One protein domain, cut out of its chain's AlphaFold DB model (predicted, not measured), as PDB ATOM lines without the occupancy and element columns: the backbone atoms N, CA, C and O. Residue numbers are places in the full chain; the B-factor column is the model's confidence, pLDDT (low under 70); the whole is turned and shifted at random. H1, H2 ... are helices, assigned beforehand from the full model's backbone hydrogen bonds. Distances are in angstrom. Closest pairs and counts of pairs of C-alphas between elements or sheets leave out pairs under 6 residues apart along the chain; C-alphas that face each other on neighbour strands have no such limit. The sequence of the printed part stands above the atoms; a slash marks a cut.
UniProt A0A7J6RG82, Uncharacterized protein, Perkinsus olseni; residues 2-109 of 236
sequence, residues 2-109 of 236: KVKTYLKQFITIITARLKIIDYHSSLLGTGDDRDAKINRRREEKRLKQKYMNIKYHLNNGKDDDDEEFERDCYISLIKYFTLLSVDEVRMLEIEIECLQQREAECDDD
ATOM      1  N   LYS A   2     -97.125 183.694  96.877       91.00
ATOM      2  CA  LYS A   2     -96.445 184.965  97.246       91.00
ATOM      3  C   LYS A   2     -96.971 186.219  96.514       91.00
ATOM      4  O   LYS A   2     -97.005 187.300  97.087       91.00
ATOM      5  N   VAL A   3     -97.421 186.082  95.266       92.75
ATOM      6  CA  VAL A   3     -97.971 187.208  94.484       92.75
ATOM      7  C   VAL A   3     -99.249 187.761  95.126       92.75
ATOM      8  O   VAL A   3     -99.330 188.955  95.399       92.75
ATOM      9  N   LYS A   4    -100.194 186.883  95.489       93.56
ATOM     10  CA  LYS A   4    -101.433 187.246  96.197       93.56
ATOM     11  C   LYS A   4    -101.147 188.025  97.484       93.56
ATOM     12  O   LYS A   4    -101.825 189.007  97.770       93.56
ATOM     13  N   THR A   5    -100.138 187.615  98.256       94.56
ATOM     14  CA  THR A   5     -99.771 188.320  99.492       94.56
ATOM     15  C   THR A   5     -99.218 189.716  99.216       94.56
ATOM     16  O   THR A   5     -99.611 190.653  99.906       94.56
ATOM     17  N   TYR A   6     -98.384 189.888  98.184       95.94
ATOM     18  CA  TYR A   6     -97.869 191.208  97.807       95.94
ATOM     19  C   TYR A   6     -98.976 192.144  97.313       95.94
ATOM     20  O   TYR A   6     -99.017 193.301  97.720       95.94
ATOM     21  N   LEU A   7     -99.919 191.641  96.510       94.44
ATOM     22  CA  LEU A   7    -101.057 192.439  96.040       94.44
ATOM     23  C   LEU A   7    -101.974 192.861  97.196       94.44
ATOM     24  O   LEU A   7    -102.350 194.028  97.287       94.44
ATOM     25  N   LYS A   8    -102.269 191.959  98.145       92.56
ATOM     26  CA  LYS A   8    -103.036 192.318  99.352       92.56
ATOM     27  C   LYS A   8    -102.310 193.363 100.204       92.56
ATOM     28  O   LYS A   8    -102.944 194.299 100.692       92.56
ATOM     29  N   GLN A   9    -100.990 193.247 100.356       94.12
ATOM     30  CA  GLN A   9    -100.181 194.244 101.066       94.12
ATOM     31  C   GLN A   9    -100.209 195.606 100.362       94.12
ATOM     32  O   GLN A   9    -100.425 196.618 101.023       94.12
ATOM     33  N   PHE A  10    -100.059 195.631  99.038       93.88
ATOM     34  CA  PHE A  10    -100.156 196.843  98.225       93.88
ATOM     35  C   PHE A  10    -101.506 197.552  98.415       93.88
ATOM     36  O   PHE A  10    -101.537 198.729  98.776       93.88
ATOM     37  N   ILE A  11    -102.618 196.817  98.293       91.88
ATOM     38  CA  ILE A  11    -103.974 197.351  98.515       91.88
ATOM     39  C   ILE A  11    -104.124 197.890  99.946       91.88
ATOM     40  O   ILE A  11    -104.685 198.968 100.156       91.88
ATOM     41  N   THR A  12    -103.586 197.179 100.939       91.81
ATOM     42  CA  THR A  12    -103.646 197.589 102.351       91.81
ATOM     43  C   THR A  12    -102.868 198.881 102.600       91.81
ATOM     44  O   THR A  12    -103.347 199.766 103.303       91.81
ATOM     45  N   ILE A  13    -101.679 199.037 102.010       92.88
ATOM     46  CA  ILE A  13    -100.888 200.268 102.135       92.88
ATOM     47  C   ILE A  13    -101.665 201.456 101.556       92.88
ATOM     48  O   ILE A  13    -101.734 202.514 102.179       92.88
ATOM     49  N   ILE A  14    -102.294 201.280 100.397       91.69
ATOM     50  CA  ILE A  14    -102.992 202.364  99.700       91.69
ATOM     51  C   ILE A  14    -104.274 202.783 100.419       91.69
ATOM     52  O   ILE A  14    -104.545 203.980 100.529       91.69
ATOM     53  N   THR A  15    -105.039 201.824 100.935       88.50
ATOM     54  CA  THR A  15    -106.325 202.090 101.596       88.50
ATOM     55  C   THR A  15    -106.151 202.499 103.059       88.50
ATOM     56  O   THR A  15    -106.702 203.512 103.482       88.50
ATOM     57  N   ALA A  16    -105.335 201.777 103.835       85.94
ATOM     58  CA  ALA A  16    -105.212 202.001 105.275       85.94
ATOM     59  C   ALA A  16    -104.177 203.075 105.642       85.94
ATOM     60  O   ALA A  16    -104.405 203.848 106.574       85.94
ATOM     61  N   ARG A  17    -103.035 203.133 104.937       84.81
ATOM     62  CA  ARG A  17    -101.960 204.095 105.256       84.81
ATOM     63  C   ARG A  17    -102.080 205.383 104.460       84.81
ATOM     64  O   ARG A  17    -102.052 206.455 105.051       84.81
ATOM     65  N   LEU A  18    -102.202 205.278 103.138       86.88
ATOM     66  CA  LEU A  18    -102.191 206.447 102.254       86.88
ATOM     67  C   LEU A  18    -103.583 207.055 102.036       86.88
ATOM     68  O   LEU A  18    -103.668 208.209 101.630       86.88
ATOM     69  N   LYS A  19    -104.660 206.298 102.303       86.31
ATOM     70  CA  LYS A  19    -106.064 206.722 102.145       86.31
ATOM     71  C   LYS A  19    -106.357 207.362 100.778       86.31
ATOM     72  O   LYS A  19    -107.186 208.259 100.662       86.31
ATOM     73  N   ILE A  20    -105.663 206.904  99.733       84.88
ATOM     74  CA  ILE A  20    -105.814 207.430  98.362       84.88
ATOM     75  C   ILE A  20    -107.155 206.986  97.767       84.88
ATOM     76  O   ILE A  20    -107.737 207.683  96.930       84.88
ATOM     77  N   ILE A  21    -107.635 205.817  98.192       82.19
ATOM     78  CA  ILE A  21    -108.947 205.275  97.857       82.19
ATOM     79  C   ILE A  21    -109.618 204.854  99.160       82.19
ATOM     80  O   ILE A  21    -108.975 204.249 100.021       82.19
ATOM     81  N   ASP A  22    -110.901 205.180  99.291       75.94
ATOM     82  CA  ASP A  22    -111.700 204.774 100.438       75.94
ATOM     83  C   ASP A  22    -111.953 203.261 100.410       75.94
ATOM     84  O   ASP A  22    -112.386 202.707  99.396       75.94
ATOM     85  N   TYR A  23    -111.680 202.596 101.530       63.03
ATOM     86  CA  TYR A  23    -111.806 201.147 101.685       63.03
ATOM     87  C   TYR A  23    -113.258 200.674 101.522       63.03
ATOM     88  O   TYR A  23    -113.497 199.584 101.010       63.03
ATOM     89  N   HIS A  24    -114.223 201.517 101.901       58.97
ATOM     90  CA  HIS A  24    -115.656 201.237 101.762       58.97
ATOM     91  C   HIS A  24    -116.242 201.682 100.421       58.97
ATOM     92  O   HIS A  24    -117.448 201.558 100.201       58.97
ATOM     93  N   SER A  25    -115.414 202.196  99.509       69.75
ATOM     94  CA  SER A  25    -115.883 202.516  98.171       69.75
ATOM     95  C   SER A  25    -116.429 201.251  97.510       69.75
ATOM     96  O   SER A  25    -115.751 200.223  97.478       69.75
ATOM     97  N   SER A  26    -117.628 201.342  96.922       66.88
ATOM     98  CA  SER A  26    -118.240 200.282  96.097       66.88
ATOM     99  C   SER A  26    -117.260 199.709  95.053       66.88
ATOM    100  O   SER A  26    -117.341 198.543  94.681       66.88
ATOM    101  N   LEU A  27    -116.251 200.497  94.670       66.62
ATOM    102  CA  LEU A  27    -115.139 200.112  93.809       66.62
ATOM    103  C   LEU A  27    -114.268 198.959  94.345       66.62
ATOM    104  O   LEU A  27    -113.858 198.105  93.559       66.62
ATOM    105  N   LEU A  28    -113.981 198.927  95.651       67.56
ATOM    106  CA  LEU A  28    -113.225 197.858  96.325       67.56
ATOM    107  C   LEU A  28    -114.128 196.773  96.921       67.56
ATOM    108  O   LEU A  28    -113.624 195.809  97.492       67.56
ATOM    109  N   GLY A  29    -115.448 196.923  96.778       64.44
ATOM    110  CA  GLY A  29    -116.422 195.961  97.267       64.44
ATOM    111  C   GLY A  29    -116.128 194.551  96.754       64.44
ATOM    112  O   GLY A  29    -115.863 194.334  95.572       64.44
ATOM    113  N   THR A  30    -116.188 193.583  97.663       60.34
ATOM    114  CA  THR A  30    -116.033 192.151  97.381       60.34
ATOM    115  C   THR A  30    -117.308 191.522  96.815       60.34
ATOM    116  O   THR A  30    -117.379 190.305  96.703       60.34
ATOM    117  N   GLY A  31    -118.328 192.332  96.517       60.16
ATOM    118  CA  GLY A  31    -119.597 191.858  95.982       60.16
ATOM    119  C   GLY A  31    -119.426 191.285  94.578       60.16
ATOM    120  O   GLY A  31    -118.744 191.871  93.735       60.16
ATOM    121  N   ASP A  32    -120.086 190.156  94.331       65.19
ATOM    122  CA  ASP A  32    -120.251 189.561  93.000       65.19
ATOM    123  C   ASP A  32    -121.292 190.287  92.144       65.19
ATOM    124  O   ASP A  32    -121.571 189.882  91.017       65.19
ATOM    125  N   ASP A  33    -121.803 191.409  92.648       76.62
ATOM    126  CA  ASP A  33    -122.739 192.266  91.948       76.62
ATOM    127  C   ASP A  33    -122.119 192.763  90.641       76.62
ATOM    128  O   ASP A  33    -121.108 193.478  90.605       76.62
ATOM    129  N   ARG A  34    -122.767 192.390  89.534       80.00
ATOM    130  CA  ARG A  34    -122.403 192.787  88.169       80.00
ATOM    131  C   ARG A  34    -122.151 194.292  88.066       80.00
ATOM    132  O   ARG A  34    -121.185 194.715  87.429       80.00
ATOM    133  N   ASP A  35    -122.962 195.095  88.747       80.81
ATOM    134  CA  ASP A  35    -122.853 196.552  88.754       80.81
ATOM    135  C   ASP A  35    -121.560 197.054  89.405       80.81
ATOM    136  O   ASP A  35    -120.943 197.996  88.901       80.81
ATOM    137  N   ALA A  36    -121.075 196.394  90.462       80.06
ATOM    138  CA  ALA A  36    -119.788 196.721  91.072       80.06
ATOM    139  C   ALA A  36    -118.634 196.453  90.093       80.06
ATOM    140  O   ALA A  36    -117.727 197.278  89.956       80.06
ATOM    141  N   LYS A  37    -118.708 195.352  89.330       83.56
ATOM    142  CA  LYS A  37    -117.732 195.024  88.276       83.56
ATOM    143  C   LYS A  37    -117.771 196.033  87.127       83.56
ATOM    144  O   LYS A  37    -116.719 196.468  86.655       83.56
ATOM    145  N   ILE A  38    -118.965 196.447  86.698       86.19
ATOM    146  CA  ILE A  38    -119.140 197.471  85.658       86.19
ATOM    147  C   ILE A  38    -118.565 198.811  86.127       86.19
ATOM    148  O   ILE A  38    -117.784 199.429  85.401       86.19
ATOM    149  N   ASN A  39    -118.898 199.242  87.344       85.31
ATOM    150  CA  ASN A  39    -118.414 200.498  87.910       85.31
ATOM    151  C   ASN A  39    -116.893 200.491  88.083       85.31
ATOM    152  O   ASN A  39    -116.232 201.449  87.675       85.31
ATOM    153  N   ARG A  40    -116.319 199.389  88.582       86.75
ATOM    154  CA  ARG A  40    -114.864 199.203  88.665       86.75
ATOM    155  C   ARG A  40    -114.215 199.310  87.291       86.75
ATOM    156  O   ARG A  40    -113.266 200.071  87.127       86.75
ATOM    157  N   ARG A  41    -114.765 198.626  86.281       90.06
ATOM    158  CA  ARG A  41    -114.226 198.641  84.915       90.06
ATOM    159  C   ARG A  41    -114.338 200.016  84.253       90.06
ATOM    160  O   ARG A  41    -113.449 200.410  83.497       90.06
ATOM    161  N   ARG A  42    -115.422 200.749  84.516       91.12
ATOM    162  CA  ARG A  42    -115.620 202.126  84.043       91.12
ATOM    163  C   ARG A  42    -114.578 203.059  84.661       91.12
ATOM    164  O   ARG A  42    -113.930 203.814  83.937       91.12
ATOM    165  N   GLU A  43    -114.380 202.958  85.968       89.81
ATOM    166  CA  GLU A  43    -113.441 203.803  86.701       89.81
ATOM    167  C   GLU A  43    -111.981 203.483  86.363       89.81
ATOM    168  O   GLU A  43    -111.175 204.389  86.162       89.81
ATOM    169  N   GLU A  44    -111.652 202.205  86.185       91.94
ATOM    170  CA  GLU A  44    -110.349 201.763  85.696       91.94
ATOM    171  C   GLU A  44    -110.021 202.403  84.335       91.94
ATOM    172  O   GLU A  44    -108.942 202.979  84.161       91.94
ATOM    173  N   LYS A  45    -110.961 202.368  83.377       93.56
ATOM    174  CA  LYS A  45    -110.791 203.018  82.066       93.56
ATOM    175  C   LYS A  45    -110.588 204.525  82.207       93.56
ATOM    176  O   LYS A  45    -109.680 205.074  81.582       93.56
ATOM    177  N   ARG A  46    -111.397 205.179  83.046       93.75
ATOM    178  CA  ARG A  46    -111.321 206.624  83.293       93.75
ATOM    179  C   ARG A  46    -109.960 207.030  83.857       93.75
ATOM    180  O   ARG A  46    -109.335 207.956  83.347       93.75
ATOM    181  N   LEU A  47    -109.474 206.318  84.875       93.75
ATOM    182  CA  LEU A  47    -108.181 206.577  85.514       93.75
ATOM    183  C   LEU A  47    -107.012 206.310  84.569       93.75
ATOM    184  O   LEU A  47    -106.081 207.113  84.511       93.75
ATOM    185  N   LYS A  48    -107.079 205.228  83.785       94.00
ATOM    186  CA  LYS A  48    -106.069 204.914  82.771       94.00
ATOM    187  C   LYS A  48    -105.974 206.018  81.725       94.00
ATOM    188  O   LYS A  48    -104.873 206.448  81.397       94.00
ATOM    189  N   GLN A  49    -107.112 206.486  81.220       94.94
ATOM    190  CA  GLN A  49    -107.152 207.568  80.243       94.94
ATOM    191  C   GLN A  49    -106.638 208.881  80.845       94.94
ATOM    192  O   GLN A  49    -105.813 209.540  80.219       94.94
ATOM    193  N   LYS A  50    -107.043 209.221  82.080       92.12
ATOM    194  CA  LYS A  50    -106.533 210.398  82.802       92.12
ATOM    195  C   LYS A  50    -105.006 210.354  82.916       92.12
ATOM    196  O   LYS A  50    -104.345 211.300  82.506       92.12
ATOM    197  N   TYR A  51    -104.449 209.244  83.400       92.50
ATOM    198  CA  TYR A  51    -102.999 209.052  83.498       92.50
ATOM    199  C   TYR A  51    -102.302 209.174  82.136       92.50
ATOM    200  O   TYR A  51    -101.299 209.870  82.034       92.50
ATOM    201  N   MET A  52    -102.824 208.538  81.083       91.31
ATOM    202  CA  MET A  52    -102.199 208.587  79.755       91.31
ATOM    203  C   MET A  52    -102.200 209.996  79.163       91.31
ATOM    204  O   MET A  52    -101.192 210.413  78.600       91.31
ATOM    205  N   ASN A  53    -103.297 210.738  79.327       90.56
ATOM    206  CA  ASN A  53    -103.386 212.121  78.871       90.56
ATOM    207  C   ASN A  53    -102.380 213.001  79.617       90.56
ATOM    208  O   ASN A  53    -101.578 213.684  78.989       90.56
ATOM    209  N   ILE A  54    -102.378 212.932  80.952       88.81
ATOM    210  CA  ILE A  54    -101.458 213.705  81.797       88.81
ATOM    211  C   ILE A  54    -100.005 213.363  81.453       88.81
ATOM    212  O   ILE A  54     -99.203 214.258  81.227       88.81
ATOM    213  N   LYS A  55     -99.674 212.079  81.298       88.75
ATOM    214  CA  LYS A  55     -98.335 211.632  80.899       88.75
ATOM    215  C   LYS A  55     -97.916 212.144  79.521       88.75
ATOM    216  O   LYS A  55     -96.755 212.491  79.328       88.75
ATOM    217  N   TYR A  56     -98.832 212.172  78.556       88.56
ATOM    218  CA  TYR A  56     -98.552 212.720  77.230       88.56
ATOM    219  C   TYR A  56     -98.239 214.218  77.302       88.56
ATOM    220  O   TYR A  56     -97.283 214.672  76.677       88.56
ATOM    221  N   HIS A  57     -99.014 214.967  78.089       83.00
ATOM    222  CA  HIS A  57     -98.768 216.386  78.319       83.00
ATOM    223  C   HIS A  57     -97.455 216.627  79.069       83.00
ATOM    224  O   HIS A  57     -96.705 217.491  78.647       83.00
ATOM    225  N   LEU A  58     -97.130 215.828  80.088       81.50
ATOM    226  CA  LEU A  58     -95.879 215.956  80.844       81.50
ATOM    227  C   LEU A  58     -94.642 215.681  79.970       81.50
ATOM    228  O   LEU A  58     -93.634 216.358  80.084       81.50
ATOM    229  N   ASN A  59     -94.727 214.714  79.050       83.81
ATOM    230  CA  ASN A  59     -93.617 214.384  78.151       83.81
ATOM    231  C   ASN A  59     -93.394 215.415  77.028       83.81
ATOM    232  O   ASN A  59     -92.303 215.461  76.463       83.81
ATOM    233  N   ASN A  60     -94.432 216.169  76.648       83.50
ATOM    234  CA  ASN A  60     -94.406 217.075  75.492       83.50
ATOM    235  C   ASN A  60     -94.527 218.562  75.868       83.50
ATOM    236  O   ASN A  60     -94.317 219.426  75.013       83.50
ATOM    237  N   GLY A  61     -94.922 218.860  77.103       68.75
ATOM    238  CA  GLY A  61     -95.034 220.200  77.666       68.75
ATOM    239  C   GLY A  61     -93.659 220.770  78.002       68.75
ATOM    240  O   GLY A  61     -92.740 220.029  78.329       68.75
ATOM    241  N   LYS A  62     -93.514 222.090  77.860       57.22
ATOM    242  CA  LYS A  62     -92.278 222.849  78.137       57.22
ATOM    243  C   LYS A  62     -92.251 223.482  79.531       57.22
ATOM    244  O   LYS A  62     -91.279 224.158  79.852       57.22
ATOM    245  N   ASP A  63     -93.306 223.288  80.310       59.53
ATOM    246  CA  ASP A  63     -93.468 223.902  81.621       59.53
ATOM    247  C   ASP A  63     -93.117 222.847  82.681       59.53
ATOM    248  O   ASP A  63     -93.954 222.048  83.095       59.53
ATOM    249  N   ASP A  64     -91.835 222.811  83.052       59.88
ATOM    250  CA  ASP A  64     -91.237 221.880  84.027       59.88
ATOM    251  C   ASP A  64     -91.710 222.121  85.484       59.88
ATOM    252  O   ASP A  64     -91.340 221.366  86.380       59.88
ATOM    253  N   ASP A  65     -92.542 223.142  85.735       63.03
ATOM    254  CA  ASP A  65     -92.882 223.629  87.085       63.03
ATOM    255  C   ASP A  65     -94.286 223.223  87.591       63.03
ATOM    256  O   ASP A  65     -94.703 223.641  88.674       63.03
ATOM    257  N   ASP A  66     -95.025 222.375  86.867       75.19
ATOM    258  CA  ASP A  66     -96.354 221.916  87.301       75.19
ATOM    259  C   ASP A  66     -96.270 220.648  88.184       75.19
ATOM    260  O   ASP A  66     -96.808 219.585  87.850       75.19
ATOM    261  N   GLU A  67     -95.626 220.752  89.357       83.25
ATOM    262  CA  GLU A  67     -95.513 219.657  90.350       83.25
ATOM    263  C   GLU A  67     -96.878 219.027  90.699       83.25
ATOM    264  O   GLU A  67     -97.001 217.822  90.949       83.25
ATOM    265  N   GLU A  68     -97.940 219.837  90.702       84.75
ATOM    266  CA  GLU A  68     -99.300 219.374  90.974       84.75
ATOM    267  C   GLU A  68     -99.823 218.441  89.871       84.75
ATOM    268  O   GLU A  68    -100.495 217.449  90.164       84.75
ATOM    269  N   PHE A  69     -99.445 218.684  88.615       84.12
ATOM    270  CA  PHE A  69     -99.834 217.860  87.475       84.12
ATOM    271  C   PHE A  69     -99.107 216.508  87.480       84.12
ATOM    272  O   PHE A  69     -99.721 215.462  87.232       84.12
ATOM    273  N   GLU A  70     -97.823 216.497  87.853       86.94
ATOM    274  CA  GLU A  70     -97.062 215.259  88.056       86.94
ATOM    275  C   GLU A  70     -97.641 214.438  89.222       86.94
ATOM    276  O   GLU A  70     -97.862 213.224  89.101       86.94
ATOM    277  N   ARG A  71     -97.982 215.094  90.335       90.62
ATOM    278  CA  ARG A  71     -98.642 214.435  91.468       90.62
ATOM    279  C   ARG A  71     -99.965 213.795  91.048       90.62
ATOM    280  O   ARG A  71    -100.224 212.638  91.392       90.62
ATOM    281  N   ASP A  72    -100.783 214.505  90.278       89.62
ATOM    282  CA  ASP A  72    -102.063 214.001  89.778       89.62
ATOM    283  C   ASP A  72    -101.896 212.819  88.808       89.62
ATOM    284  O   ASP A  72    -102.723 211.892  88.802       89.62
ATOM    285  N   CYS A  73    -100.798 212.802  88.041       91.38
ATOM    286  CA  CYS A  73    -100.382 211.676  87.205       91.38
ATOM    287  C   CYS A  73    -100.182 210.411  88.047       91.38
ATOM    288  O   CYS A  73    -100.836 209.387  87.812       91.38
ATOM    289  N   TYR A  74     -99.325 210.489  89.072       92.19
ATOM    290  CA  TYR A  74     -99.008 209.342  89.926       92.19
ATOM    291  C   TYR A  74    -100.192 208.907  90.781       92.19
ATOM    292  O   TYR A  74    -100.422 207.708  90.927       92.19
ATOM    293  N   ILE A  75    -100.995 209.838  91.302       93.19
ATOM    294  CA  ILE A  75    -102.216 209.484  92.038       93.19
ATOM    295  C   ILE A  75    -103.172 208.704  91.127       93.19
ATOM    296  O   ILE A  75    -103.707 207.673  91.538       93.19
ATOM    297  N   SER A  76    -103.368 209.152  89.882       93.00
ATOM    298  CA  SER A  76    -104.223 208.452  88.914       93.00
ATOM    299  C   SER A  76    -103.676 207.061  88.574       93.00
ATOM    300  O   SER A  76    -104.438 206.093  88.519       93.00
ATOM    301  N   LEU A  77    -102.353 206.942  88.426       93.94
ATOM    302  CA  LEU A  77    -101.657 205.681  88.174       93.94
ATOM    303  C   LEU A  77    -101.813 204.687  89.335       93.94
ATOM    304  O   LEU A  77    -102.171 203.529  89.118       93.94
ATOM    305  N   ILE A  78    -101.583 205.143  90.568       94.12
ATOM    306  CA  ILE A  78    -101.716 204.332  91.783       94.12
ATOM    307  C   ILE A  78    -103.159 203.844  91.929       94.12
ATOM    308  O   ILE A  78    -103.383 202.659  92.184       94.12
ATOM    309  N   LYS A  79    -104.147 204.721  91.711       91.94
ATOM    310  CA  LYS A  79    -105.566 204.342  91.760       91.94
ATOM    311  C   LYS A  79    -105.906 203.269  90.726       91.94
ATOM    312  O   LYS A  79    -106.517 202.264  91.079       91.94
ATOM    313  N   TYR A  80    -105.453 203.440  89.483       93.94
ATOM    314  CA  TYR A  80    -105.636 202.455  88.414       93.94
ATOM    315  C   TYR A  80    -105.046 201.084  88.785       93.94
ATOM    316  O   TYR A  80    -105.751 200.077  88.732       93.94
ATOM    317  N   PHE A  81    -103.787 201.036  89.237       94.56
ATOM    318  CA  PHE A  81    -103.150 199.774  89.631       94.56
ATOM    319  C   PHE A  81    -103.768 199.140  90.877       94.56
ATOM    320  O   PHE A  81    -103.736 197.918  91.015       94.56
ATOM    321  N   THR A  82    -104.353 199.937  91.772       92.88
ATOM    322  CA  THR A  82    -105.094 199.407  92.926       92.88
ATOM    323  C   THR A  82    -106.309 198.618  92.464       92.88
ATOM    324  O   THR A  82    -106.500 197.493  92.918       92.88
ATOM    325  N   LEU A  83    -107.090 199.158  91.524       90.44
ATOM    326  CA  LEU A  83    -108.262 198.467  90.979       90.44
ATOM    327  C   LEU A  83    -107.872 197.196  90.233       90.44
ATOM    328  O   LEU A  83    -108.464 196.148  90.473       90.44
ATOM    329  N   LEU A  84    -106.816 197.270  89.419       92.94
ATOM    330  CA  LEU A  84    -106.274 196.099  88.735       92.94
ATOM    331  C   LEU A  84    -105.845 195.009  89.732       92.94
ATOM    332  O   LEU A  84    -106.126 193.834  89.530       92.94
ATOM    333  N   SER A  85    -105.206 195.402  90.837       93.12
ATOM    334  CA  SER A  85    -104.767 194.466  91.880       93.12
ATOM    335  C   SER A  85    -105.937 193.792  92.596       93.12
ATOM    336  O   SER A  85    -105.817 192.631  92.978       93.12
ATOM    337  N   VAL A  86    -107.055 194.498  92.799       90.12
ATOM    338  CA  VAL A  86    -108.266 193.924  93.409       90.12
ATOM    339  C   VAL A  86    -108.831 192.811  92.525       90.12
ATOM    340  O   VAL A  86    -109.115 191.725  93.028       90.12
ATOM    341  N   ASP A  87    -108.939 193.056  91.218       89.31
ATOM    342  CA  ASP A  87    -109.409 192.050  90.260       89.31
ATOM    343  C   ASP A  87    -108.441 190.863  90.169       89.31
ATOM    344  O   ASP A  87    -108.866 189.709  90.218       89.31
ATOM    345  N   GLU A  88    -107.136 191.130  90.131       93.12
ATOM    346  CA  GLU A  88    -106.112 190.087  90.059       93.12
ATOM    347  C   GLU A  88    -106.108 189.188  91.304       93.12
ATOM    348  O   GLU A  88    -105.998 187.969  91.200       93.12
ATOM    349  N   VAL A  89    -106.287 189.757  92.502       92.44
ATOM    350  CA  VAL A  89    -106.396 188.969  93.743       92.44
ATOM    351  C   VAL A  89    -107.569 187.994  93.682       92.44
ATOM    352  O   VAL A  89    -107.422 186.860  94.140       92.44
ATOM    353  N   ARG A  90    -108.698 188.414  93.101       89.19
ATOM    354  CA  ARG A  90    -109.876 187.561  92.918       89.19
ATOM    355  C   ARG A  90    -109.615 186.453  91.896       89.19
ATOM    356  O   ARG A  90    -109.964 185.304  92.147       89.19
ATOM    357  N   MET A  91    -108.975 186.772  90.772       91.50
ATOM    358  CA  MET A  91    -108.617 185.768  89.762       91.50
ATOM    359  C   MET A  91    -107.654 184.720  90.327       91.50
ATOM    360  O   MET A  91    -107.872 183.524  90.147       91.50
ATOM    361  N   LEU A  92    -106.652 185.157  91.093       93.75
ATOM    362  CA  LEU A  92    -105.727 184.266  91.792       93.75
ATOM    363  C   LEU A  92    -106.423 183.413  92.859       93.75
ATOM    364  O   LEU A  92    -105.967 182.313  93.147       93.75
ATOM    365  N   GLU A  93    -107.485 183.912  93.493       92.69
ATOM    366  CA  GLU A  93    -108.279 183.132  94.449       92.69
ATOM    367  C   GLU A  93    -108.985 181.960  93.773       92.69
ATOM    368  O   GLU A  93    -108.842 180.833  94.246       92.69
ATOM    369  N   ILE A  94    -109.628 182.215  92.634       91.75
ATOM    370  CA  ILE A  94    -110.289 181.183  91.827       91.75
ATOM    371  C   ILE A  94    -109.260 180.178  91.294       91.75
ATOM    372  O   ILE A  94    -109.451 178.972  91.405       91.75
ATOM    373  N   GLU A  95    -108.136 180.654  90.751       93.88
ATOM    374  CA  GLU A  95    -107.091 179.772  90.220       93.88
ATOM    375  C   GLU A  95    -106.511 178.855  91.305       93.88
ATOM    376  O   GLU A  95    -106.346 177.657  91.079       93.88
ATOM    377  N   ILE A  96    -106.226 179.396  92.496       93.44
ATOM    378  CA  ILE A  96    -105.717 178.601  93.621       93.44
ATOM    379  C   ILE A  96    -106.723 177.517  94.011       93.44
ATOM    380  O   ILE A  96    -106.306 176.386  94.245       93.44
ATOM    381  N   GLU A  97    -108.015 177.838  94.062       93.25
ATOM    382  CA  GLU A  97    -109.063 176.863  94.365       93.25
ATOM    383  C   GLU A  97    -109.105 175.738  93.320       93.25
ATOM    384  O   GLU A  97    -109.062 174.562  93.682       93.25
ATOM    385  N   CYS A  98    -109.084 176.074  92.026       92.31
ATOM    386  CA  CYS A  98    -109.055 175.072  90.958       92.31
ATOM    387  C   CYS A  98    -107.802 174.185  91.021       92.31
ATOM    388  O   CYS A  98    -107.876 172.977  90.798       92.31
ATOM    389  N   LEU A  99    -106.638 174.764  91.328       91.75
ATOM    390  CA  LEU A  99    -105.395 174.005  91.467       91.75
ATOM    391  C   LEU A  99    -105.430 173.064  92.676       91.75
ATOM    392  O   LEU A  99    -104.950 171.940  92.565       91.75
ATOM    393  N   GLN A 100    -106.022 173.494  93.793       92.44
ATOM    394  CA  GLN A 100    -106.206 172.656  94.981       92.44
ATOM    395  C   GLN A 100    -107.162 171.491  94.718       92.44
ATOM    396  O   GLN A 100    -106.873 170.369  95.124       92.44
ATOM    397  N   GLN A 101    -108.271 171.736  94.014       88.62
ATOM    398  CA  GLN A 101    -109.206 170.681  93.609       88.62
ATOM    399  C   GLN A 101    -108.515 169.645  92.715       88.62
ATOM    400  O   GLN A 101    -108.592 168.451  92.984       88.62
ATOM    401  N   ARG A 102    -107.745 170.100  91.718       85.50
ATOM    402  CA  ARG A 102    -106.955 169.215  90.852       85.50
ATOM    403  C   ARG A 102    -105.915 168.394  91.624       85.50
ATOM    404  O   ARG A 102    -105.673 167.241  91.282       85.50
ATOM    405  N   GLU A 103    -105.248 168.993  92.609       86.56
ATOM    406  CA  GLU A 103    -104.271 168.287  93.449       86.56
ATOM    407  C   GLU A 103    -104.953 167.200  94.290       86.56
ATOM    408  O   GLU A 103    -104.459 166.077  94.338       86.56
ATOM    409  N   ALA A 104    -106.128 167.492  94.858       83.88
ATOM    410  CA  ALA A 104    -106.925 166.512  95.595       83.88
ATOM    411  C   ALA A 104    -107.387 165.340  94.709       83.88
ATOM    412  O   ALA A 104    -107.250 164.188  95.111       83.88
ATOM    413  N   GLU A 105    -107.851 165.616  93.486       78.81
ATOM    414  CA  GLU A 105    -108.241 164.580  92.514       78.81
ATOM    415  C   GLU A 105    -107.062 163.679  92.099       78.81
ATOM    416  O   GLU A 105    -107.249 162.490  91.850       78.81
ATOM    417  N   CYS A 106    -105.840 164.216  92.036       60.78
ATOM    418  CA  CYS A 106    -104.645 163.442  91.688       60.78
ATOM    419  C   CYS A 106    -104.132 162.578  92.856       60.78
ATOM    420  O   CYS A 106    -103.547 161.520  92.620       60.78
ATOM    421  N   ASP A 107    -104.341 163.017  94.101       58.75
ATOM    422  CA  ASP A 107    -103.933 162.298  95.316       58.75
ATOM    423  C   ASP A 107    -104.820 161.070  95.604       58.75
ATOM    424  O   ASP A 107    -104.352 160.089  96.192       58.75
ATOM    425  N   ASP A 108    -106.085 161.085  95.170       56.06
ATOM    426  CA  ASP A 108    -107.005 159.945  95.304       56.06
ATOM    427  C   ASP A 108    -106.633 158.764  94.383       56.06
ATOM    428  O   ASP A 108    -106.850 157.602  94.749       56.06
ATOM    429  N   ASP A 109    -105.980 159.017  93.244       55.25
ATOM    430  CA  ASP A 109    -105.468 157.956  92.361       55.25
ATOM    431  C   ASP A 109    -104.267 157.196  92.974       55.25
ATOM    432  O   ASP A 109    -104.078 156.008  92.691       55.25
TER     433      ASP A 109
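What this domain is: This is residues 2 to 109 of the 236 residues of an uncharacterized protein of Perkinsus olseni (UniProt A0A7J6RG82). What shape do these atoms make? One very long helix, H3, makes the long axis of a rod, with H1 packed on one side of it and H2 on the other. H2 and H3 form a splayed helical hairpin, and residues 97 to 109 of H3 stick out free. What is it built of? The printed part has 108 residues with three named helices, in the order H1, H2, H3, no named strand, and the class all helix. How large is it? It is loose, with a radius of gyration of the C-alphas of 18.1 A, and spans 68 by 26 by 25 A.

Where its parts are: Where does the first helix lie? H1, residues 2 to 17, begins at C-alpha 2 (-96.445, 184.965, 97.246) and is 21.5 A long. Which helices follow? H2, residues 34 to 60, is 39.2 A long. H3, residues 67 to 109, is 62.5 A long and ends at C-alpha 109 (-105.468, 157.956, 92.361).

How they stand to each other: How does H1 stand to H3? H1 touches residues 82 to 92 of H3 alone, and the closest C-alphas, of Lys 4 and Val 89, are 5.8 A apart. They run opposite ways at a steep tilt of 37 degrees, only just steep. And H2? H2 touches residues 69 to 84 of H3 alone, closest at the C-alphas of Tyr 51 and Cys 73, 5.2 A. This hairpin runs opposite ways at a steep tilt of 45 degrees, while H1 and H2 are apart. What do the backbones show? Every O i to N i+4 pair is within hydrogen-bond range in H1 and H2, and 38 of 39 in H3.

The domain as a whole: Is it unbroken? The printed part has no cut; the link H1 to H2 is long, with 16 residues, and H2 to H3 is short, with 6. Where is confidence low? Residues 23 to 32, 61 to 65 and 106 to 109 are under 70, and the mean pLDDT of the printed part is 84.6.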